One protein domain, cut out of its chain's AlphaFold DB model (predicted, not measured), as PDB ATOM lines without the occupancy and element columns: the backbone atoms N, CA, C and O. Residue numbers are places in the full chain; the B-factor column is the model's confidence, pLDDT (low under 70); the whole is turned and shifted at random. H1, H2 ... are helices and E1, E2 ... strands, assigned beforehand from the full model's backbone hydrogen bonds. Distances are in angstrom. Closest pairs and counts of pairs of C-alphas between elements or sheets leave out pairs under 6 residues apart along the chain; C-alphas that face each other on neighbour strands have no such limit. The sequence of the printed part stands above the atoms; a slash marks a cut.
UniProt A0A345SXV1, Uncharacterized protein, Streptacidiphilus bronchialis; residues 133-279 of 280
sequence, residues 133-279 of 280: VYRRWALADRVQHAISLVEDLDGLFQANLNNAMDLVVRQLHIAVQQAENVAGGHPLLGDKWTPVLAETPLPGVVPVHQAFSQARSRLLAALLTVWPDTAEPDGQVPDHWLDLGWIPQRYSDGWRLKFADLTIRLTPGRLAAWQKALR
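Overview. This is residues 133 to 279 of the 280 residues of an uncharacterized protein of Streptacidiphilus bronchialis (UniProt A0A345SXV1). Three long helices, H1, H2 and H4, lie side by side as a bundle whose centres make a triangle, and a small sheet of three strands packs on one side of it, with E1 next to H1 and H4. H5 covers the face of the sheet opposite H1, and the short H3 packs on H2, away from the sheet. The 147 printed residues hold five named helices and three named strands, in the order H1 H2 H3 H4 E1 E2 E3 H5; the sheet runs E1 E2 E3, all antiparallel, and the class is mostly helix. The whole is compact, with a radius of gyration of the C-alphas of 14.9 A, and rounded, spanning 41 by 36 by 25 A.

Along the chain. H1, residues 133 to 158, begins at C-alpha (-20.492, 48.841, -45.626) and is 38.0 A long. H2, residues 162 to 183, is 31.4 A long, and H3 is residues 194 to 197. H4, residues 208 to 226, is 27.0 A long and begins at C-alpha (-39.269, 22.253, -43.299). E1 is residues 247 to 250, E2 255 to 259 and E3 262 to 266. H5, residues 268 to 277, is 14.4 A long and ends at C-alpha (-40.009, 34.806, -27.363).

Arrangement. H1 and H2 form a helical hairpin and touch, closest at the C-alphas of Leu 139 and Ala 179, 5.3 A apart, at a shallow tilt of 17 degrees, opposite ways. H2, the hub, touches H4 the same way at 14 degrees, with C-alphas 180 and 222 5.2 A apart. H4 touches H1, opposite ways at 13 degrees, with C-alphas 143 and 219 6.8 A apart. H2 touches H3 with residues 174 to 181 alone, C-alphas 178 and 194 being 5.9 A apart. H1 is on the sheet at a height of 8.8 A, over E1 and E2, along the strands. H4 only grazes the sheet, with residues 212 to 226; C-alphas 216 and 247 are its closest to E1, 5.4 A apart. The strands form a meander, each the antiparallel neighbour of the one before. Within hydrogen-bond range are N 249 and O 256 of E1 and E2, 2.8 A, and N 264 and O 257 of E3 and E2, 2.9 A. H5 is on the face opposite H1, at a height of 9.8 A, giving three layers, helices on both faces of a sheet. H5 and H4 are near each other. Every O i to N i+4 pair is within range in H1, H4 and H5, and 17 of 18 in H2; H3 is too short for one.

Size, cuts and confidence. The farthest C-alphas, of Lys 192 and Gly 235, are 42.9 A apart. The printed part has no cut. The link H4 to E1, residues 227 to 246, is long. The mean pLDDT of the printed part is 91.6, and no printed residue is under 70.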
ATOM      1  N   VAL A 133     -19.329  48.536 -44.777       96.31
ATOM      2  CA  VAL A 133     -20.492  48.841 -45.626       96.31
ATOM      3  C   VAL A 133     -20.763  47.714 -46.628       96.31
ATOM      4  O   VAL A 133     -21.918  47.321 -46.794       96.31
ATOM      5  N   TYR A 134     -19.730  47.120 -47.233       97.31
ATOM      6  CA  TYR A 134     -19.884  45.906 -48.042       97.31
ATOM      7  C   TYR A 134     -20.536  44.780 -47.233       97.31
ATOM      8  O   TYR A 134     -21.478  44.152 -47.709       97.31
ATOM      9  N   ARG A 135     -20.059  44.534 -46.005       97.19
ATOM     10  CA  ARG A 135     -20.587  43.486 -45.117       97.19
ATOM     11  C   ARG A 135     -22.082  43.672 -44.869       97.19
ATOM     12  O   ARG A 135     -22.831  42.706 -44.958       97.19
ATOM     13  N   ARG A 136     -22.528  44.910 -44.650       96.19
ATOM     14  CA  ARG A 136     -23.951  45.263 -44.511       96.19
ATOM     15  C   ARG A 136     -24.757  44.963 -45.775       96.19
ATOM     16  O   ARG A 136     -25.806  44.333 -45.688       96.19
ATOM     17  N   TRP A 137     -24.262  45.373 -46.944       95.31
ATOM     18  CA  TRP A 137     -24.917  45.106 -48.229       95.31
ATOM     19  C   TRP A 137     -25.016  43.611 -48.541       95.31
ATOM     20  O   TRP A 137     -26.095  43.122 -48.868       95.31
ATOM     21  N   ALA A 138     -23.908  42.884 -48.400       96.31
ATOM     22  CA  ALA A 138     -23.852  41.451 -48.643       96.31
ATOM     23  C   ALA A 138     -24.759  40.679 -47.672       96.31
ATOM     24  O   ALA A 138     -25.463  39.765 -48.096       96.31
ATOM     25  N   LEU A 139     -24.806  41.068 -46.392       97.12
ATOM     26  CA  LEU A 139     -25.692  40.432 -45.421       97.12
ATOM     27  C   LEU A 139     -27.166  40.701 -45.741       97.12
ATOM     28  O   LEU A 139     -27.957  39.762 -45.769       97.12
ATOM     29  N   ALA A 140     -27.533  41.952 -46.035       95.19
ATOM     30  CA  ALA A 140     -28.905  42.303 -46.400       95.19
ATOM     31  C   ALA A 140     -29.385  41.527 -47.640       95.19
ATOM     32  O   ALA A 140     -30.519  41.045 -47.666       95.19
ATOM     33  N   ASP A 141     -28.515  41.354 -48.640       94.75
ATOM     34  CA  ASP A 141     -28.790  40.540 -49.824       94.75
ATOM     35  C   ASP A 141     -29.000  39.055 -49.488       94.75
ATOM     36  O   ASP A 141     -29.993  38.467 -49.919       94.75
ATOM     37  N   ARG A 142     -28.129  38.451 -48.668       96.44
ATOM     38  CA  ARG A 142     -28.281  37.045 -48.254       96.44
ATOM     39  C   ARG A 142     -29.537  36.805 -47.420       96.44
ATOM     40  O   ARG A 142     -30.215  35.804 -47.634       96.44
ATOM     41  N   VAL A 143     -29.894  37.738 -46.540       96.00
ATOM     42  CA  VAL A 143     -31.160  37.700 -45.792       96.00
ATOM     43  C   VAL A 143     -32.354  37.788 -46.745       96.00
ATOM     44  O   VAL A 143     -33.292  37.008 -46.615       96.00
ATOM     45  N   GLN A 144     -32.318  38.677 -47.747       94.00
ATOM     46  CA  GLN A 144     -33.397  38.770 -48.736       94.00
ATOM     47  C   GLN A 144     -33.504  37.511 -49.605       94.00
ATOM     48  O   GLN A 144     -34.610  37.120 -49.965       94.00
ATOM     49  N   HIS A 145     -32.385  36.862 -49.928       95.12
ATOM     50  CA  HIS A 145     -32.409  35.574 -50.613       95.12
ATOM     51  C   HIS A 145     -33.032  34.478 -49.740       95.12
ATOM     52  O   HIS A 145     -33.868  33.726 -50.227       95.12
ATOM     53  N   ALA A 146     -32.684  34.427 -48.451       96.31
ATOM     54  CA  ALA A 146     -33.275  33.482 -47.508       96.31
ATOM     55  C   ALA A 146     -34.784  33.703 -47.316       96.31
ATOM     56  O   ALA A 146     -35.517  32.724 -47.257       96.31
ATOM     57  N   ILE A 147     -35.250  34.959 -47.288       95.38
ATOM     58  CA  ILE A 147     -36.686  35.293 -47.287       95.38
ATOM     59  C   ILE A 147     -37.384  34.643 -48.488       95.38
ATOM     60  O   ILE A 147     -38.343  33.904 -48.297       95.38
ATOM     61  N   SER A 148     -36.852  34.827 -49.701       94.81
ATOM     62  CA  SER A 148     -37.433  34.217 -50.906       94.81
ATOM     63  C   SER A 148     -37.423  32.686 -50.861       94.81
ATOM     64  O   SER A 148     -38.383  32.054 -51.277       94.81
ATOM     65  N   LEU A 149     -36.376  32.068 -50.307       96.19
ATOM     66  CA  LEU A 149     -36.317  30.609 -50.160       96.19
ATOM     67  C   LEU A 149     -37.318  30.080 -49.121       96.19
ATOM     68  O   LEU A 149     -37.827  28.974 -49.273       96.19
ATOM     69  N   VAL A 150     -37.599  30.846 -48.063       95.50
ATOM     70  CA  VAL A 150     -38.638  30.509 -47.076       95.50
ATOM     71  C   VAL A 150     -40.031  30.589 -47.705       95.50
ATOM     72  O   VAL A 150     -40.841  29.695 -47.475       95.50
ATOM     73  N   GLU A 151     -40.284  31.602 -48.534       93.88
ATOM     74  CA  GLU A 151     -41.525  31.748 -49.310       93.88
ATOM     75  C   GLU A 151     -41.717  30.585 -50.293       93.88
ATOM     76  O   GLU A 151     -42.775  29.957 -50.312       93.88
ATOM     77  N   ASP A 152     -40.671  30.240 -51.049       94.88
ATOM     78  CA  ASP A 152     -40.693  29.094 -51.958       94.88
ATOM     79  C   ASP A 152     -40.975  27.792 -51.196       94.88
ATOM     80  O   ASP A 152     -41.788  26.976 -51.629       94.88
ATOM     81  N   LEU A 153     -40.338  27.584 -50.037       93.75
ATOM     82  CA  LEU A 153     -40.567  26.393 -49.215       93.75
ATOM     83  C   LEU A 153     -41.995  26.297 -48.690       93.75
ATOM     84  O   LEU A 153     -42.538  25.195 -48.683       93.75
ATOM     85  N   ASP A 154     -42.597  27.407 -48.264       92.00
ATOM     86  CA  ASP A 154     -43.994  27.425 -47.827       92.00
ATOM     87  C   ASP A 154     -44.931  27.021 -48.976       92.00
ATOM     88  O   ASP A 154     -45.739  26.101 -48.829       92.00
ATOM     89  N   GLY A 155     -44.742  27.603 -50.165       92.38
ATOM     90  CA  GLY A 155     -45.516  27.242 -51.355       92.38
ATOM     91  C   GLY A 155     -45.330  25.779 -51.778       92.38
ATOM     92  O   GLY A 155     -46.302  25.079 -52.072       92.38
ATOM     93  N   LEU A 156     -44.092  25.273 -51.769       93.94
ATOM     94  CA  LEU A 156     -43.793  23.874 -52.100       93.94
ATOM     95  C   LEU A 156     -44.367  22.893 -51.069       93.94
ATOM     96  O   LEU A 156     -44.810  21.806 -51.449       93.94
ATOM     97  N   PHE A 157     -44.373  23.277 -49.791       90.44
ATOM     98  CA  PHE A 157     -44.967  22.498 -48.710       90.44
ATOM     99  C   PHE A 157     -46.484  22.395 -48.878       90.44
ATOM    100  O   PHE A 157     -47.026  21.290 -48.853       90.44
ATOM    101  N   GLN A 158     -47.158  23.513 -49.157       90.12
ATOM    102  CA  GLN A 158     -48.596  23.539 -49.451       90.12
ATOM    103  C   GLN A 158     -48.950  22.713 -50.699       90.12
ATOM    104  O   GLN A 158     -49.997  22.068 -50.740       90.12
ATOM    105  N   ALA A 159     -48.062  22.681 -51.697       93.06
ATOM    106  CA  ALA A 159     -48.227  21.903 -52.923       93.06
ATOM    107  C   ALA A 159     -47.776  20.428 -52.815       93.06
ATOM    108  O   ALA A 159     -47.900  19.683 -53.790       93.06
ATOM    109  N   ASN A 160     -47.253  19.986 -51.663       91.25
ATOM    110  CA  ASN A 160     -46.726  18.633 -51.426       91.25
ATOM    111  C   ASN A 160     -45.629  18.193 -52.432       91.25
ATOM    112  O   ASN A 160     -45.547  17.030 -52.840       91.25
ATOM    113  N   LEU A 161     -44.762  19.124 -52.850       92.31
ATOM    114  CA  LEU A 161     -43.696  18.892 -53.836       92.31
ATOM    115  C   LEU A 161     -42.364  18.495 -53.170       92.31
ATOM    116  O   LEU A 161     -41.368  19.215 -53.238       92.31
ATOM    117  N   ASN A 162     -42.333  17.312 -52.550       85.31
ATOM    118  CA  ASN A 162     -41.230  16.848 -51.688       85.31
ATOM    119  C   ASN A 162     -39.824  16.931 -52.313       85.31
ATOM    120  O   ASN A 162     -38.900  17.438 -51.682       85.31
ATOM    121  N   ASN A 163     -39.657  16.515 -53.573       84.44
ATOM    122  CA  ASN A 163     -38.344  16.548 -54.235       84.44
ATOM    123  C   ASN A 163     -37.801  17.976 -54.412       84.44
ATOM    124  O   ASN A 163     -36.591  18.193 -54.355       84.44
ATOM    125  N   ALA A 164     -38.689  18.947 -54.641       90.44
ATOM    126  CA  ALA A 164     -38.306  20.348 -54.752       90.44
ATOM    127  C   ALA A 164     -37.992  20.942 -53.371       90.44
ATOM    128  O   ALA A 164     -37.042  21.711 -53.248       90.44
ATOM    129  N   MET A 165     -38.719  20.537 -52.321       92.56
ATOM    130  CA  MET A 165     -38.465  21.009 -50.955       92.56
ATOM    131  C   MET A 165     -37.050  20.676 -50.480       92.56
ATOM    132  O   MET A 165     -36.358  21.564 -49.991       92.56
ATOM    133  N   ASP A 166     -36.575  19.444 -50.684       91.19
ATOM    134  CA  ASP A 166     -35.222  19.040 -50.278       91.19
ATOM    135  C   ASP A 166     -34.133  19.918 -50.909       91.19
ATOM    136  O   ASP A 166     -33.123  20.237 -50.272       91.19
ATOM    137  N   LEU A 167     -34.324  20.312 -52.170       92.38
ATOM    138  CA  LEU A 167     -33.415  21.212 -52.867       92.38
ATOM    139  C   LEU A 167     -33.442  22.608 -52.239       92.38
ATOM    140  O   LEU A 167     -32.381  23.158 -51.938       92.38
ATOM    141  N   VAL A 168     -34.631  23.169 -52.011       95.44
ATOM    142  CA  VAL A 168     -34.769  24.527 -51.465       95.44
ATOM    143  C   VAL A 168     -34.308  24.591 -50.002       95.44
ATOM    144  O   VAL A 168     -33.643  25.554 -49.629       95.44
ATOM    145  N   VAL A 169     -34.503  23.537 -49.198       94.88
ATOM    146  CA  VAL A 169     -33.924  23.425 -47.843       94.88
ATOM    147  C   VAL A 169     -32.396  23.520 -47.888       94.88
ATOM    148  O   VAL A 169     -31.798  24.260 -47.105       94.88
ATOM    149  N   ARG A 170     -31.734  22.828 -48.827       92.38
ATOM    150  CA  ARG A 170     -30.269  22.929 -48.978       92.38
ATOM    151  C   ARG A 170     -29.837  24.336 -49.380       92.38
ATOM    152  O   ARG A 170     -28.857  24.838 -48.833       92.38
ATOM    153  N   GLN A 171     -30.560  24.972 -50.300       94.44
ATOM    154  CA  GLN A 171     -30.276  26.353 -50.701       94.44
ATOM    155  C   GLN A 171     -30.462  27.325 -49.533       94.44
ATOM    156  O   GLN A 171     -29.617  28.195 -49.324       94.44
ATOM    157  N   LEU A 172     -31.493  27.132 -48.703       95.44
ATOM    158  CA  LEU A 172     -31.711  27.932 -47.498       95.44
ATOM    159  C   LEU A 172     -30.549  27.769 -46.514       95.44
ATOM    160  O   LEU A 172     -30.024  28.767 -46.024       95.44
ATOM    161  N   HIS A 173     -30.079  26.541 -46.277       94.00
ATOM    162  CA  HIS A 173     -28.896  26.308 -45.443       94.00
ATOM    163  C   HIS A 173     -27.647  27.019 -45.984       94.00
ATOM    164  O   HIS A 173     -26.912  27.626 -45.204       94.00
ATOM    165  N   ILE A 174     -27.417  26.988 -47.301       94.00
ATOM    166  CA  ILE A 174     -26.291  27.691 -47.933       94.00
ATOM    167  C   ILE A 174     -26.437  29.209 -47.768       94.00
ATOM    168  O   ILE A 174     -25.473  29.865 -47.373       94.00
ATOM    169  N   ALA A 175     -27.624  29.772 -48.009       95.50
ATOM    170  CA  ALA A 175     -27.887  31.204 -47.869       95.50
ATOM    171  C   ALA A 175     -27.691  31.691 -46.423       95.50
ATOM    172  O   ALA A 175     -27.054  32.722 -46.197       95.50
ATOM    173  N   VAL A 176     -28.171  30.922 -45.439       95.62
ATOM    174  CA  VAL A 176     -27.967  31.197 -44.008       95.62
ATOM    175  C   VAL A 176     -26.483  31.131 -43.651       95.62
ATOM    176  O   VAL A 176     -25.970  32.043 -43.008       95.62
ATOM    177  N   GLN A 177     -25.758  30.113 -44.121       95.38
ATOM    178  CA  GLN A 177     -24.322  30.001 -43.857       95.38
ATOM    179  C   GLN A 177     -23.525  31.141 -44.506       95.38
ATOM    180  O   GLN A 177     -22.577  31.658 -43.921       95.38
ATOM    181  N   GLN A 178     -23.913  31.580 -45.705       96.00
ATOM    182  CA  GLN A 178     -23.328  32.758 -46.347       96.00
ATOM    183  C   GLN A 178     -23.579  34.028 -45.535       96.00
ATOM    184  O   GLN A 178     -22.659  34.828 -45.375       96.00
ATOM    185  N   ALA A 179     -24.794  34.208 -45.011       97.12
ATOM    186  CA  ALA A 179     -25.125  35.326 -44.135       97.12
ATOM    187  C   ALA A 179     -24.249  35.324 -42.872       97.12
ATOM    188  O   ALA A 179     -23.682  36.357 -42.525       97.12
ATOM    189  N   GLU A 180     -24.061  34.169 -42.234       96.62
ATOM    190  CA  GLU A 180     -23.172  34.019 -41.078       96.62
ATOM    191  C   GLU A 180     -21.709  34.312 -41.417       96.62
ATOM    192  O   GLU A 180     -21.061  35.062 -40.695       96.62
ATOM    193  N   ASN A 181     -21.192  33.799 -42.536       95.38
ATOM    194  CA  ASN A 181     -19.814  34.057 -42.961       95.38
ATOM    195  C   ASN A 181     -19.585  35.555 -43.221       95.38
ATOM    196  O   ASN A 181     -18.584  36.126 -42.785       95.38
ATOM    197  N   VAL A 182     -20.531  36.213 -43.900       97.06
ATOM    198  CA  VAL A 182     -20.490  37.663 -44.128       97.06
ATOM    199  C   VAL A 182     -20.572  38.413 -42.802       97.06
ATOM    200  O   VAL A 182     -19.775  39.321 -42.558       97.06
ATOM    201  N   ALA A 183     -21.467  38.004 -41.902       97.31
ATOM    202  CA  ALA A 183     -21.519  38.534 -40.549       97.31
ATOM    203  C   ALA A 183     -20.208  38.279 -39.784       97.31
ATOM    204  O   ALA A 183     -19.792  39.149 -39.038       97.31
ATOM    205  N   GLY A 184     -19.472  37.198 -40.031       95.12
ATOM    206  CA  GLY A 184     -18.121  36.973 -39.500       95.12
ATOM    207  C   GLY A 184     -17.028  37.848 -40.133       95.12
ATOM    208  O   GLY A 184     -15.888  37.848 -39.681       95.12
ATOM    209  N   GLY A 185     -17.357  38.621 -41.171       94.69
ATOM    210  CA  GLY A 185     -16.430  39.504 -41.878       94.69
ATOM    211  C   GLY A 185     -15.826  38.905 -43.151       94.69
ATOM    212  O   GLY A 185     -15.011  39.575 -43.802       94.69
ATOM    213  N   HIS A 186     -16.226  37.696 -43.549       95.00
ATOM    214  CA  HIS A 186     -15.781  37.070 -44.792       95.00
ATOM    215  C   HIS A 186     -16.477  37.676 -46.028       95.00
ATOM    216  O   HIS A 186     -17.604  38.168 -45.940       95.00
ATOM    217  N   PRO A 187     -15.822  37.684 -47.203       95.19
ATOM    218  CA  PRO A 187     -16.472  38.050 -48.458       95.19
ATOM    219  C   PRO A 187     -17.411  36.946 -48.964       95.19
ATOM    220  O   PRO A 187     -17.222  35.765 -48.666       95.19
ATOM    221  N   LEU A 188     -18.389  37.319 -49.792       94.75
ATOM    222  CA  LEU A 188     -19.340  36.395 -50.408       94.75
ATOM    223  C   LEU A 188     -18.715  35.654 -51.607       94.75
ATOM    224  O   LEU A 188     -19.027  35.928 -52.760       94.75
ATOM    225  N   LEU A 189     -17.823  34.697 -51.347       89.75
ATOM    226  CA  LEU A 189     -17.076  33.961 -52.386       89.75
ATOM    227  C   LEU A 189     -17.903  32.887 -53.136       89.75
ATOM    228  O   LEU A 189     -17.349  32.110 -53.913       89.75
ATOM    229  N   GLY A 190     -19.220  32.843 -52.926       85.75
ATOM    230  CA  GLY A 190     -20.131  31.875 -53.539       85.75
ATOM    231  C   GLY A 190     -20.120  30.489 -52.882       85.75
ATOM    232  O   GLY A 190     -19.305  30.187 -52.010       85.75
ATOM    233  N   ASP A 191     -21.045  29.637 -53.325       85.50
ATOM    234  CA  ASP A 191     -21.433  28.389 -52.651       85.50
ATOM    235  C   ASP A 191     -20.276  27.412 -52.439       85.50
ATOM    236  O   ASP A 191     -20.196  26.771 -51.395       85.50
ATOM    237  N   LYS A 192     -19.336  27.337 -53.391       84.19
ATOM    238  CA  LYS A 192     -18.174  26.437 -53.306       84.19
ATOM    239  C   LYS A 192     -17.259  26.738 -52.115       84.19
ATOM    240  O   LYS A 192     -16.624  25.829 -51.591       84.19
ATOM    241  N   TRP A 193     -17.175  28.004 -51.703       87.00
ATOM    242  CA  TRP A 193     -16.310  28.440 -50.606       87.00
ATOM    243  C   TRP A 193     -17.075  28.595 -49.292       87.00
ATOM    244  O   TRP A 193     -16.444  28.614 -48.239       87.00
ATOM    245  N   THR A 194     -18.412  28.654 -49.325       85.56
ATOM    246  CA  THR A 194     -19.252  28.811 -48.128       85.56
ATOM    247  C   THR A 194     -18.912  27.812 -47.011       85.56
ATOM    248  O   THR A 194     -18.691  28.272 -45.891       85.56
ATOM    249  N   PRO A 195     -18.808  26.487 -47.255       81.31
ATOM    250  CA  PRO A 195     -18.527  25.529 -46.182       81.31
ATOM    251  C   PRO A 195     -17.094  25.644 -45.659       81.31
ATOM    252  O   PRO A 195     -16.843  25.451 -44.476       81.31
ATOM    253  N   VAL A 196     -16.150  25.998 -46.540       82.19
ATOM    254  CA  VAL A 196     -14.741  26.198 -46.175       82.19
ATOM    255  C   VAL A 196     -14.598  27.400 -45.244       82.19
ATOM    256  O   VAL A 196     -13.876  27.325 -44.261       82.19
ATOM    257  N   LEU A 197     -15.312  28.490 -45.535       81.44
ATOM    258  CA  LEU A 197     -15.331  29.702 -44.713       81.44
ATOM    259  C   LEU A 197     -15.999  29.487 -43.350       81.44
ATOM    260  O   LEU A 197     -15.619  30.135 -42.385       81.44
ATOM    261  N   ALA A 198     -16.986  28.594 -43.285       79.25
ATOM    262  CA  ALA A 198     -17.703  28.276 -42.056       79.25
ATOM    263  C   ALA A 198     -16.944  27.304 -41.137       79.25
ATOM    264  O   ALA A 198     -17.397  27.049 -40.023       79.25
ATOM    265  N   GLU A 199     -15.872  26.676 -41.639       81.69
ATOM    266  CA  GLU A 199     -15.164  25.555 -40.995       81.69
ATOM    267  C   GLU A 199     -16.102  24.422 -40.521       81.69
ATOM    268  O   GLU A 199     -15.750  23.601 -39.677       81.69
ATOM    269  N   THR A 200     -17.310  24.358 -41.090       74.75
ATOM    270  CA  THR A 200     -18.405  23.493 -40.652       74.75
ATOM    271  C   THR A 200     -19.020  22.818 -41.878       74.75
ATOM    272  O   THR A 200     -19.294  23.493 -42.878       74.75
ATOM    273  N   PRO A 201     -19.243  21.491 -41.853       73.75
ATOM    274  CA  PRO A 201     -19.919  20.811 -42.948       73.75
ATOM    275  C   PRO A 201     -21.358  21.313 -43.097       73.75
ATOM    276  O   PRO A 201     -22.011  21.684 -42.122       73.75
ATOM    277  N   LEU A 202     -21.874  21.285 -44.328       73.25
ATOM    278  CA  LEU A 202     -23.277  21.610 -44.561       73.25
ATOM    279  C   LEU A 202     -24.167  20.584 -43.839       73.25
ATOM    280  O   LEU A 202     -23.947  19.378 -44.000       73.25
ATOM    281  N   PRO A 203     -25.172  21.034 -43.069       76.50
ATOM    282  CA  PRO A 203     -26.104  20.123 -42.425       76.50
ATOM    283  C   PRO A 203     -26.900  19.336 -43.473       76.50
ATOM    284  O   PRO A 203     -27.155  19.814 -44.584       76.50
ATOM    285  N   GLY A 204     -27.306  18.118 -43.103       80.19
ATOM    286  CA  GLY A 204     -28.230  17.314 -43.901       80.19
ATOM    287  C   GLY A 204     -29.576  18.017 -44.109       80.19
ATOM    288  O   GLY A 204     -29.870  19.036 -43.481       80.19
ATOM    289  N   VAL A 205     -30.408  17.474 -45.000       83.25
ATOM    290  CA  VAL A 205     -31.784  17.967 -45.155       83.25
ATOM    291  C   VAL A 205     -32.546  17.683 -43.868       83.25
ATOM    292  O   VAL A 205     -32.494  16.570 -43.345       83.25
ATOM    293  N   VAL A 206     -33.231  18.703 -43.364       88.19
ATOM    294  CA  VAL A 206     -34.080  18.635 -42.174       88.19
ATOM    295  C   VAL A 206     -35.532  18.907 -42.572       88.19
ATOM    296  O   VAL A 206     -35.766  19.509 -43.623       88.19
ATOM    297  N   PRO A 207     -36.518  18.508 -41.750       90.50
ATOM    298  CA  PRO A 207     -37.910  18.885 -41.967       90.50
ATOM    299  C   PRO A 207     -38.088  20.404 -42.123       90.50
ATOM    300  O   PRO A 207     -37.424  21.184 -41.441       90.50
ATOM    301  N   VAL A 208     -39.038  20.830 -42.963       88.88
ATOM    302  CA  VAL A 208     -39.269  22.253 -43.299       88.88
ATOM    303  C   VAL A 208     -39.453  23.129 -42.055       88.88
ATOM    304  O   VAL A 208     -38.808  24.167 -41.931       88.88
ATOM    305  N   HIS A 209     -40.250  22.680 -41.080       88.06
ATOM    306  CA  HIS A 209     -40.469  23.418 -39.830       88.06
ATOM    307  C   HIS A 209     -39.166  23.664 -39.049       88.06
ATOM    308  O   HIS A 209     -38.965  24.730 -38.462       88.06
ATOM    309  N   GLN A 210     -38.254  22.689 -39.067       90.81
ATOM    310  CA  GLN A 210     -36.950  22.799 -38.432       90.81
ATOM    311  C   GLN A 210     -36.039  23.740 -39.229       90.81
ATOM    312  O   GLN A 210     -35.375  24.581 -38.623       90.81
ATOM    313  N   ALA A 211     -36.047  23.651 -40.564       91.44
ATOM    314  CA  ALA A 211     -35.288  24.546 -41.440       91.44
ATOM    315  C   ALA A 211     -35.688  26.014 -41.225       91.44
ATOM    316  O   ALA A 211     -34.825  26.874 -41.057       91.44
ATOM    317  N   PHE A 212     -36.991  26.285 -41.134       91.75
ATOM    318  CA  PHE A 212     -37.550  27.599 -40.824       91.75
ATOM    319  C   PHE A 212     -37.077  28.140 -39.476       91.75
ATOM    320  O   PHE A 212     -36.505  29.231 -39.403       91.75
ATOM    321  N   SER A 213     -37.239  27.355 -38.407       90.19
ATOM    322  CA  SER A 213     -36.811  27.768 -37.069       90.19
ATOM    323  C   SER A 213     -35.303  28.042 -37.005       90.19
ATOM    324  O   SER A 213     -34.872  29.035 -36.412       90.19
ATOM    325  N   GLN A 214     -34.491  27.191 -37.641       91.75
ATOM    326  CA  GLN A 214     -33.040  27.361 -37.701       91.75
ATOM    327  C   GLN A 214     -32.642  28.601 -38.503       91.75
ATOM    328  O   GLN A 214     -31.841  29.396 -38.013       91.75
ATOM    329  N   ALA A 215     -33.208  28.799 -39.697       94.25
ATOM    330  CA  ALA A 215     -32.925  29.962 -40.531       94.25
ATOM    331  C   ALA A 215     -33.253  31.261 -39.790       94.25
ATOM    332  O   ALA A 215     -32.403  32.145 -39.697       94.25
ATOM    333  N   ARG A 216     -34.436  31.343 -39.173       94.44
ATOM    334  CA  ARG A 216     -34.873  32.500 -38.386       94.44
ATOM    335  C   ARG A 216     -33.882  32.859 -37.278       94.44
ATOM    336  O   ARG A 216     -33.424  33.999 -37.210       94.44
ATOM    337  N   SER A 217     -33.518  31.890 -36.434       92.81
ATOM    338  CA  SER A 217     -32.599  32.126 -35.312       92.81
ATOM    339  C   SER A 217     -31.195  32.518 -35.781       92.81
ATOM    340  O   SER A 217     -30.579  33.423 -35.218       92.81
ATOM    341  N   ARG A 218     -30.677  31.836 -36.805       95.06
ATOM    342  CA  ARG A 218     -29.313  32.036 -37.312       95.06
ATOM    343  C   ARG A 218     -29.165  33.364 -38.052       95.06
ATOM    344  O   ARG A 218     -28.214  34.102 -37.805       95.06
ATOM    345  N   LEU A 219     -30.141  33.726 -38.886       97.25
ATOM    346  CA  LEU A 219     -30.159  35.017 -39.580       97.25
ATOM    347  C   LEU A 219     -30.299  36.181 -38.599       97.25
ATOM    348  O   LEU A 219     -29.607  37.184 -38.759       97.25
ATOM    349  N   LEU A 220     -31.128  36.040 -37.558       96.25
ATOM    350  CA  LEU A 220     -31.215  37.043 -36.498       96.25
ATOM    351  C   LEU A 220     -29.856  37.260 -35.820       96.25
ATOM    352  O   LEU A 220     -29.425  38.401 -35.662       96.25
ATOM    353  N   ALA A 221     -29.157  36.183 -35.454       96.06
ATOM    354  CA  ALA A 221     -27.835  36.274 -34.839       96.06
ATOM    355  C   ALA A 221     -26.802  36.938 -35.772       96.06
ATOM    356  O   ALA A 221     -26.053  37.822 -35.345       96.06
ATOM    357  N   ALA A 222     -26.797  36.577 -37.060       97.69
ATOM    358  CA  ALA A 222     -25.931  37.191 -38.067       97.69
ATOM    359  C   ALA A 222     -26.205  38.700 -38.217       97.69
ATOM    360  O   ALA A 222     -25.275  39.509 -38.191       97.69
ATOM    361  N   LEU A 223     -27.480  39.093 -38.298       97.75
ATOM    362  CA  LEU A 223     -27.914  40.491 -38.344       97.75
ATOM    363  C   LEU A 223     -27.471  41.270 -37.104       97.75
ATOM    364  O   LEU A 223     -26.897  42.345 -37.250       97.75
ATOM    365  N   LEU A 224     -27.662  40.723 -35.903       96.50
ATOM    366  CA  LEU A 224     -27.261  41.375 -34.650       96.50
ATOM    367  C   LEU A 224     -25.736  41.478 -34.482       96.50
ATOM    368  O   LEU A 224     -25.253  42.363 -33.783       96.50
ATOM    369  N   THR A 225     -24.957  40.636 -35.167       96.88
ATOM    370  CA  THR A 225     -23.488  40.752 -35.201       96.88
ATOM    371  C   THR A 225     -23.021  41.955 -36.039       96.88
ATOM    372  O   THR A 225     -21.936  42.497 -35.816       96.88
ATOM    373  N   VAL A 226     -23.819  42.379 -37.026       96.88
ATOM    374  CA  VAL A 226     -23.529  43.543 -37.888       96.88
ATOM    375  C   VAL A 226     -24.206  44.814 -37.378       96.88
ATOM    376  O   VAL A 226     -23.624  45.897 -37.443       96.88
ATOM    377  N   TRP A 227     -25.414  44.685 -36.838       95.06
ATOM    378  CA  TRP A 227     -26.192  45.759 -36.233       95.06
ATOM    379  C   TRP A 227     -26.583  45.365 -34.808       95.06
ATOM    380  O   TRP A 227     -27.713  44.921 -34.595       95.06
ATOM    381  N   PRO A 228     -25.667  45.513 -33.835       93.00
ATOM    382  CA  PRO A 228     -25.982  45.244 -32.442       93.00
ATOM    383  C   PRO A 228     -27.149  46.110 -31.979       93.00
ATOM    384  O   PRO A 228     -27.171  47.318 -32.226       93.00
ATOM    385  N   ASP A 229     -28.098  45.486 -31.294       87.31
ATOM    386  CA  ASP A 229     -29.203  46.162 -30.629       87.31
ATOM    387  C   ASP A 229     -29.153  45.813 -29.139       87.31
ATOM    388  O   ASP A 229     -28.911  44.664 -28.771       87.31
ATOM    389  N   THR A 230     -29.301  46.827 -28.289       88.69
ATOM    390  CA  THR A 230     -29.180  46.712 -26.821       88.69
ATOM    391  C   THR A 230     -30.439  47.192 -26.107       88.69
ATOM    392  O   THR A 230     -30.436  47.347 -24.889       88.69
ATOM    393  N   ALA A 231     -31.514  47.449 -26.856       92.50
ATOM    394  CA  ALA A 231     -32.784  47.836 -26.272       92.50
ATOM    395  C   ALA A 231     -33.362  46.714 -25.401       92.50
ATOM    396  O   ALA A 231     -33.337  45.537 -25.767       92.50
ATOM    397  N   GLU A 232     -33.936  47.103 -24.265       93.62
ATOM    398  CA  GLU A 232     -34.713  46.187 -23.439       93.62
ATOM    399  C   GLU A 232     -36.010  45.779 -24.160       93.62
ATOM    400  O   GLU A 232     -36.607  46.605 -24.860       93.62
ATOM    401  N   PRO A 233     -36.475  44.525 -23.992       93.94
ATOM    402  CA  PRO A 233     -37.749  44.072 -24.537       93.94
ATOM    403  C   PRO A 233     -38.924  44.968 -24.127       93.94
ATOM    404  O   PRO A 233     -39.133  45.197 -22.935       93.94
ATOM    405  N   ASP A 234     -39.736  45.408 -25.095       91.75
ATOM    406  CA  ASP A 234     -40.962  46.168 -24.832       91.75
ATOM    407  C   ASP A 234     -42.227  45.484 -25.386       91.75
ATOM    408  O   ASP A 234     -42.294  45.004 -26.517       91.75
ATOM    409  N   GLY A 235     -43.265  45.439 -24.545       86.31
ATOM    410  CA  GLY A 235     -44.560  44.847 -24.881       86.31
ATOM    411  C   GLY A 235     -44.559  43.321 -25.043       86.31
ATOM    412  O   GLY A 235     -43.535  42.643 -24.964       86.31
ATOM    413  N   GLN A 236     -45.756  42.771 -25.251       86.25
ATOM    414  CA  GLN A 236     -45.935  41.373 -25.627       86.25
ATOM    415  C   GLN A 236     -45.913  41.247 -27.152       86.25
ATOM    416  O   GLN A 236     -46.521  42.049 -27.865       86.25
ATOM    417  N   VAL A 237     -45.214  40.230 -27.642       89.94
ATOM    418  CA  VAL A 237     -45.180  39.877 -29.060       89.94
ATOM    419  C   VAL A 237     -46.452  39.097 -29.393       89.94
ATOM    420  O   VAL A 237     -46.738  38.125 -28.697       89.94
ATOM    421  N   PRO A 238     -47.224  39.494 -30.418       91.44
ATOM    422  CA  PRO A 238     -48.387  38.728 -30.851       91.44
ATOM    423  C   PRO A 238     -48.016  37.305 -31.291       91.44
ATOM    424  O   PRO A 238     -47.031  37.130 -32.006       91.44
ATOM    425  N   ASP A 239     -48.841  36.312 -30.948       89.06
ATOM    426  CA  ASP A 239     -48.552  34.893 -31.229       89.06
ATOM    427  C   ASP A 239     -48.293  34.618 -32.720       89.06
ATOM    428  O   ASP A 239     -47.343  33.923 -33.064       89.06
ATOM    429  N   HIS A 240     -49.046  35.263 -33.618       88.62
ATOM    430  CA  HIS A 240     -48.871  35.130 -35.074       88.62
ATOM    431  C   HIS A 240     -47.524  35.667 -35.609       88.62
ATOM    432  O   HIS A 240     -47.179  35.455 -36.768       88.62
ATOM    433  N   TRP A 241     -46.729  36.387 -34.802       89.19
ATOM    434  CA  TRP A 241     -45.356  36.781 -35.170       89.19
ATOM    435  C   TRP A 241     -44.342  35.667 -34.875       89.19
ATOM    436  O   TRP A 241     -43.188  35.751 -35.305       89.19
ATOM    437  N   LEU A 242     -44.748  34.645 -34.120       86.50
ATOM    438  CA  LEU A 242     -43.934  33.482 -33.766       86.50
ATOM    439  C   LEU A 242     -44.086  32.339 -34.780       86.50
ATOM    440  O   LEU A 242     -43.293  31.390 -34.749       86.50
ATOM    441  N   ASP A 243     -45.025  32.469 -35.721       85.69
ATOM    442  CA  ASP A 243     -45.210  31.558 -36.849       85.69
ATOM    443  C   ASP A 243     -43.905  31.377 -37.641       85.69
ATOM    444  O   ASP A 243     -43.067  32.281 -37.749       85.69
ATOM    445  N   LEU A 244     -43.704  30.171 -38.180       73.69
ATOM    446  CA  LEU A 244     -42.406  29.710 -38.687       73.69
ATOM    447  C   LEU A 244     -41.910  30.446 -39.954       73.69
ATOM    448  O   LEU A 244     -40.760  30.266 -40.332       73.69
ATOM    449  N   GLY A 245     -42.702  31.326 -40.569       84.19
ATOM    450  CA  GLY A 245     -42.328  32.041 -41.798       84.19
ATOM    451  C   GLY A 245     -41.551  33.352 -41.614       84.19
ATOM    452  O   GLY A 245     -40.883  33.809 -42.538       84.19
ATOM    453  N   TRP A 246     -41.610  33.984 -40.440       94.69
ATOM    454  CA  TRP A 246     -41.064  35.335 -40.265       94.69
ATOM    455  C   TRP A 246     -39.534  35.368 -40.188       94.69
ATOM    456  O   TRP A 246     -38.936  34.853 -39.241       94.69
ATOM    457  N   ILE A 247     -38.901  36.070 -41.132       96.12
ATOM    458  CA  ILE A 247     -37.451  36.301 -41.161       96.12
ATOM    459  C   ILE A 247     -37.149  37.782 -40.876       96.12
ATOM    460  O   ILE A 247     -37.797  38.665 -41.447       96.12
ATOM    461  N   PRO A 248     -36.174  38.093 -40.001       95.69
ATOM    462  CA  PRO A 248     -35.815  39.469 -39.706       95.69
ATOM    463  C   PRO A 248     -34.980  40.063 -40.844       95.69
ATOM    464  O   PRO A 248     -34.175  39.372 -41.458       95.69
ATOM    465  N   GLN A 249     -35.134  41.361 -41.094       94.88
ATOM    466  CA  GLN A 249     -34.336  42.122 -42.051       94.88
ATOM    467  C   GLN A 249     -34.048  43.523 -41.507       94.88
ATOM    468  O   GLN A 249     -34.914  44.171 -40.908       94.88
ATOM    469  N   ARG A 250     -32.830  44.011 -41.758       93.94
ATOM    470  CA  ARG A 250     -32.422  45.376 -41.424       93.94
ATOM    471  C   ARG A 250     -32.414  46.241 -42.677       93.94
ATOM    472  O   ARG A 250     -31.630  46.029 -43.595       93.94
ATOM    473  N   TYR A 251     -33.250  47.268 -42.667       91.62
ATOM    474  CA  TYR A 251     -33.181  48.386 -43.609       91.62
ATOM    475  C   TYR A 251     -32.484  49.563 -42.936       91.62
ATOM    476  O   TYR A 251     -32.068  49.445 -41.793       91.62
ATOM    477  N   SER A 252     -32.344  50.713 -43.582       89.19
ATOM    478  CA  SER A 252     -31.728  51.902 -42.965       89.19
ATOM    479  C   SER A 252     -32.674  52.576 -41.971       89.19
ATOM    480  O   SER A 252     -32.245  53.083 -40.940       89.19
ATOM    481  N   ASP A 253     -33.973  52.498 -42.238       89.75
ATOM    482  CA  ASP A 253     -35.065  53.144 -41.504       89.75
ATOM    483  C   ASP A 253     -35.714  52.269 -40.411       89.75
ATOM    484  O   ASP A 253     -36.613  52.717 -39.691       89.75
ATOM    485  N   GLY A 254     -35.268  51.021 -40.261       92.75
ATOM    486  CA  GLY A 254     -35.626  50.186 -39.115       92.75
ATOM    487  C   GLY A 254     -35.476  48.686 -39.336       92.75
ATOM    488  O   GLY A 254     -35.053  48.222 -40.401       92.75
ATOM    489  N   TRP A 255     -35.844  47.948 -38.293       95.62
ATOM    490  CA  TRP A 255     -35.999  46.498 -38.296       95.62
ATOM    491  C   TRP A 255     -37.371  46.100 -38.828       95.62
ATOM    492  O   TRP A 255     -38.371  46.781 -38.574       95.62
ATOM    493  N   ARG A 256     -37.423  44.987 -39.558       95.50
ATOM    494  CA  ARG A 256     -38.667  44.406 -40.064       95.50
ATOM    495  C   ARG A 256     -38.662  42.889 -39.951       95.50
ATOM    496  O   ARG A 256     -37.605  42.285 -40.094       95.50
ATOM    497  N   LEU A 257     -39.839  42.301 -39.764       95.81
ATOM    498  CA  LEU A 257     -40.094  40.895 -40.079       95.81
ATOM    499  C   LEU A 257     -40.724  40.820 -41.465       95.81
ATOM    500  O   LEU A 257     -41.607  41.626 -41.772       95.81
ATOM    501  N   LYS A 258     -40.265  39.877 -42.286       94.69
ATOM    502  CA  LYS A 258     -40.783  39.632 -43.631       94.69
ATOM    503  C   LYS A 258     -41.191  38.177 -43.799       94.69
ATOM    504  O   LYS A 258     -40.480  37.289 -43.329       94.69
ATOM    505  N   PHE A 259     -42.320  37.982 -44.465       91.56
ATOM    506  CA  PHE A 259     -42.814  36.691 -44.923       91.56
ATOM    507  C   PHE A 259     -43.805  36.935 -46.063       91.56
ATOM    508  O   PHE A 259     -44.820  37.604 -45.852       91.56
ATOM    509  N   ALA A 260     -43.496  36.435 -47.261       84.38
ATOM    510  CA  ALA A 260     -44.226  36.757 -48.484       84.38
ATOM    511  C   ALA A 260     -44.328  38.284 -48.679       84.38
ATOM    512  O   ALA A 260     -43.397  39.042 -48.385       84.38
ATOM    513  N   ASP A 261     -45.488  38.765 -49.117       84.75
ATOM    514  CA  ASP A 261     -45.751  40.196 -49.288       84.75
ATOM    515  C   ASP A 261     -45.974  40.938 -47.958       84.75
ATOM    516  O   ASP A 261     -46.120  42.164 -47.931       84.75
ATOM    517  N   LEU A 262     -45.995  40.223 -46.828       90.50
ATOM    518  CA  LEU A 262     -46.261  40.813 -45.526       90.50
ATOM    519  C   LEU A 262     -44.985  41.350 -44.883       90.50
ATOM    520  O   LEU A 262     -43.893  40.779 -44.956       90.50
ATOM    521  N   THR A 263     -45.131  42.490 -44.215       93.25
ATOM    522  CA  THR A 263     -44.034  43.165 -43.528       93.25
ATOM    523  C   THR A 263     -44.517  43.768 -42.219       93.25
ATOM    524  O   THR A 263     -45.478  44.535 -42.192       93.25
ATOM    525  N   ILE A 264     -43.800  43.481 -41.136       93.94
ATOM    526  CA  ILE A 264     -44.048  44.056 -39.811       93.94
ATOM    527  C   ILE A 264     -42.864  44.941 -39.448       93.94
ATOM    528  O   ILE A 264     -41.732  44.469 -39.395       93.94
ATOM    529  N   ARG A 265     -43.108  46.225 -39.166       94.38
ATOM    530  CA  ARG A 265     -42.068  47.126 -38.648       94.38
ATOM    531  C   ARG A 265     -41.866  46.895 -37.154       94.38
ATOM    532  O   ARG A 265     -42.825  46.920 -36.382       94.38
ATOM    533  N   LEU A 266     -40.610  46.741 -36.752       94.50
ATOM    534  CA  LEU A 266     -40.217  46.561 -35.361       94.50
ATOM    535  C   LEU A 266     -39.478  47.794 -34.838       94.50
ATOM    536  O   LEU A 266     -38.621  48.370 -35.516       94.50
ATOM    537  N   THR A 267     -39.801  48.176 -33.604       94.31
ATOM    538  CA  THR A 267     -38.903  48.981 -32.771       94.31
ATOM    539  C   THR A 267     -37.759  48.089 -32.264       94.31
ATOM    540  O   THR A 267     -37.907  46.864 -32.253       94.31
ATOM    541  N   PRO A 268     -36.637  48.676 -31.813       94.00
ATOM    542  CA  PRO A 268     -35.582  47.945 -31.109       94.00
ATOM    543  C   PRO A 268     -36.099  47.055 -29.962       94.00
ATOM    544  O   PRO A 268     -35.803  45.863 -29.923       94.00
ATOM    545  N   GLY A 269     -36.962  47.591 -29.089       95.38
ATOM    546  CA  GLY A 269     -37.549  46.824 -27.983       95.38
ATOM    547  C   GLY A 269     -38.433  45.659 -28.446       95.38
ATOM    548  O   GLY A 269     -38.354  44.566 -27.885       95.38
ATOM    549  N   ARG A 270     -39.193  45.823 -29.540       95.44
ATOM    550  CA  ARG A 270     -40.013  44.741 -30.108       95.44
ATOM    551  C   ARG A 270     -39.163  43.655 -30.748       95.44
ATOM    552  O   ARG A 270     -39.536  42.488 -30.683       95.44
ATOM    553  N   LEU A 271     -38.028  44.013 -31.354       95.50
ATOM    554  CA  LEU A 271     -37.057  43.031 -31.836       95.50
ATOM    555  C   LEU A 271     -36.492  42.217 -30.669       95.50
ATOM    556  O   LEU A 271     -36.441  40.992 -30.764       95.50
ATOM    557  N   ALA A 272     -36.126  42.873 -29.565       94.62
ATOM    558  CA  ALA A 272     -35.634  42.203 -28.365       94.62
ATOM    559  C   ALA A 272     -36.706  41.296 -27.728       94.62
ATOM    560  O   ALA A 272     -36.416  40.156 -27.353       94.62
ATOM    561  N   ALA A 273     -37.962  41.749 -27.668       94.31
ATOM    562  CA  ALA A 273     -39.090  40.942 -27.204       94.31
ATOM    563  C   ALA A 273     -39.332  39.720 -28.103       94.31
ATOM    564  O   ALA A 273     -39.488  38.609 -27.596       94.31
ATOM    565  N   TRP A 274     -39.290  39.899 -29.428       94.12
ATOM    566  CA  TRP A 274     -39.415  38.807 -30.397       94.12
ATOM    567  C   TRP A 274     -38.267  37.810 -30.262       94.12
ATOM    568  O   TRP A 274     -38.510  36.619 -30.105       94.12
ATOM    569  N   GLN A 275     -37.021  38.282 -30.185       92.69
ATOM    570  CA  GLN A 275     -35.857  37.431 -29.941       92.69
ATOM    571  C   GLN A 275     -36.001  36.604 -28.657       92.69
ATOM    572  O   GLN A 275     -35.640  35.428 -28.646       92.69
ATOM    573  N   LYS A 276     -36.503  37.206 -27.573       91.06
ATOM    574  CA  LYS A 276     -36.731  36.511 -26.302       91.06
ATOM    575  C   LYS A 276     -37.812  35.439 -26.434       91.06
ATOM    576  O   LYS A 276     -37.609  34.341 -25.932       91.06
ATOM    577  N   ALA A 277     -38.909  35.740 -27.127       89.50
ATOM    578  CA  ALA A 277     -40.009  34.806 -27.363       89.50
ATOM    579  C   ALA A 277     -39.628  33.625 -28.277       89.50
ATOM    580  O   ALA A 277     -40.263  32.580 -28.221       89.50
ATOM    581  N   LEU A 278     -38.584  33.773 -29.100       85.38
ATOM    582  CA  LEU A 278     -38.047  32.698 -29.939       85.38
ATOM    583  C   LEU A 278     -37.122  31.719 -29.200       85.38
ATOM    584  O   LEU A 278     -36.739  30.704 -29.786       85.38
ATOM    585  N   ARG A 279     -36.703  32.022 -27.964       78.81
ATOM    586  CA  ARG A 279     -35.860  31.109 -27.183       78.81
ATOM    587  C   ARG A 279     -36.732  29.970 -26.629       78.81
ATOM    588  O   ARG A 279     -37.789  30.280 -26.081       78.81
TER     589      ARG A 279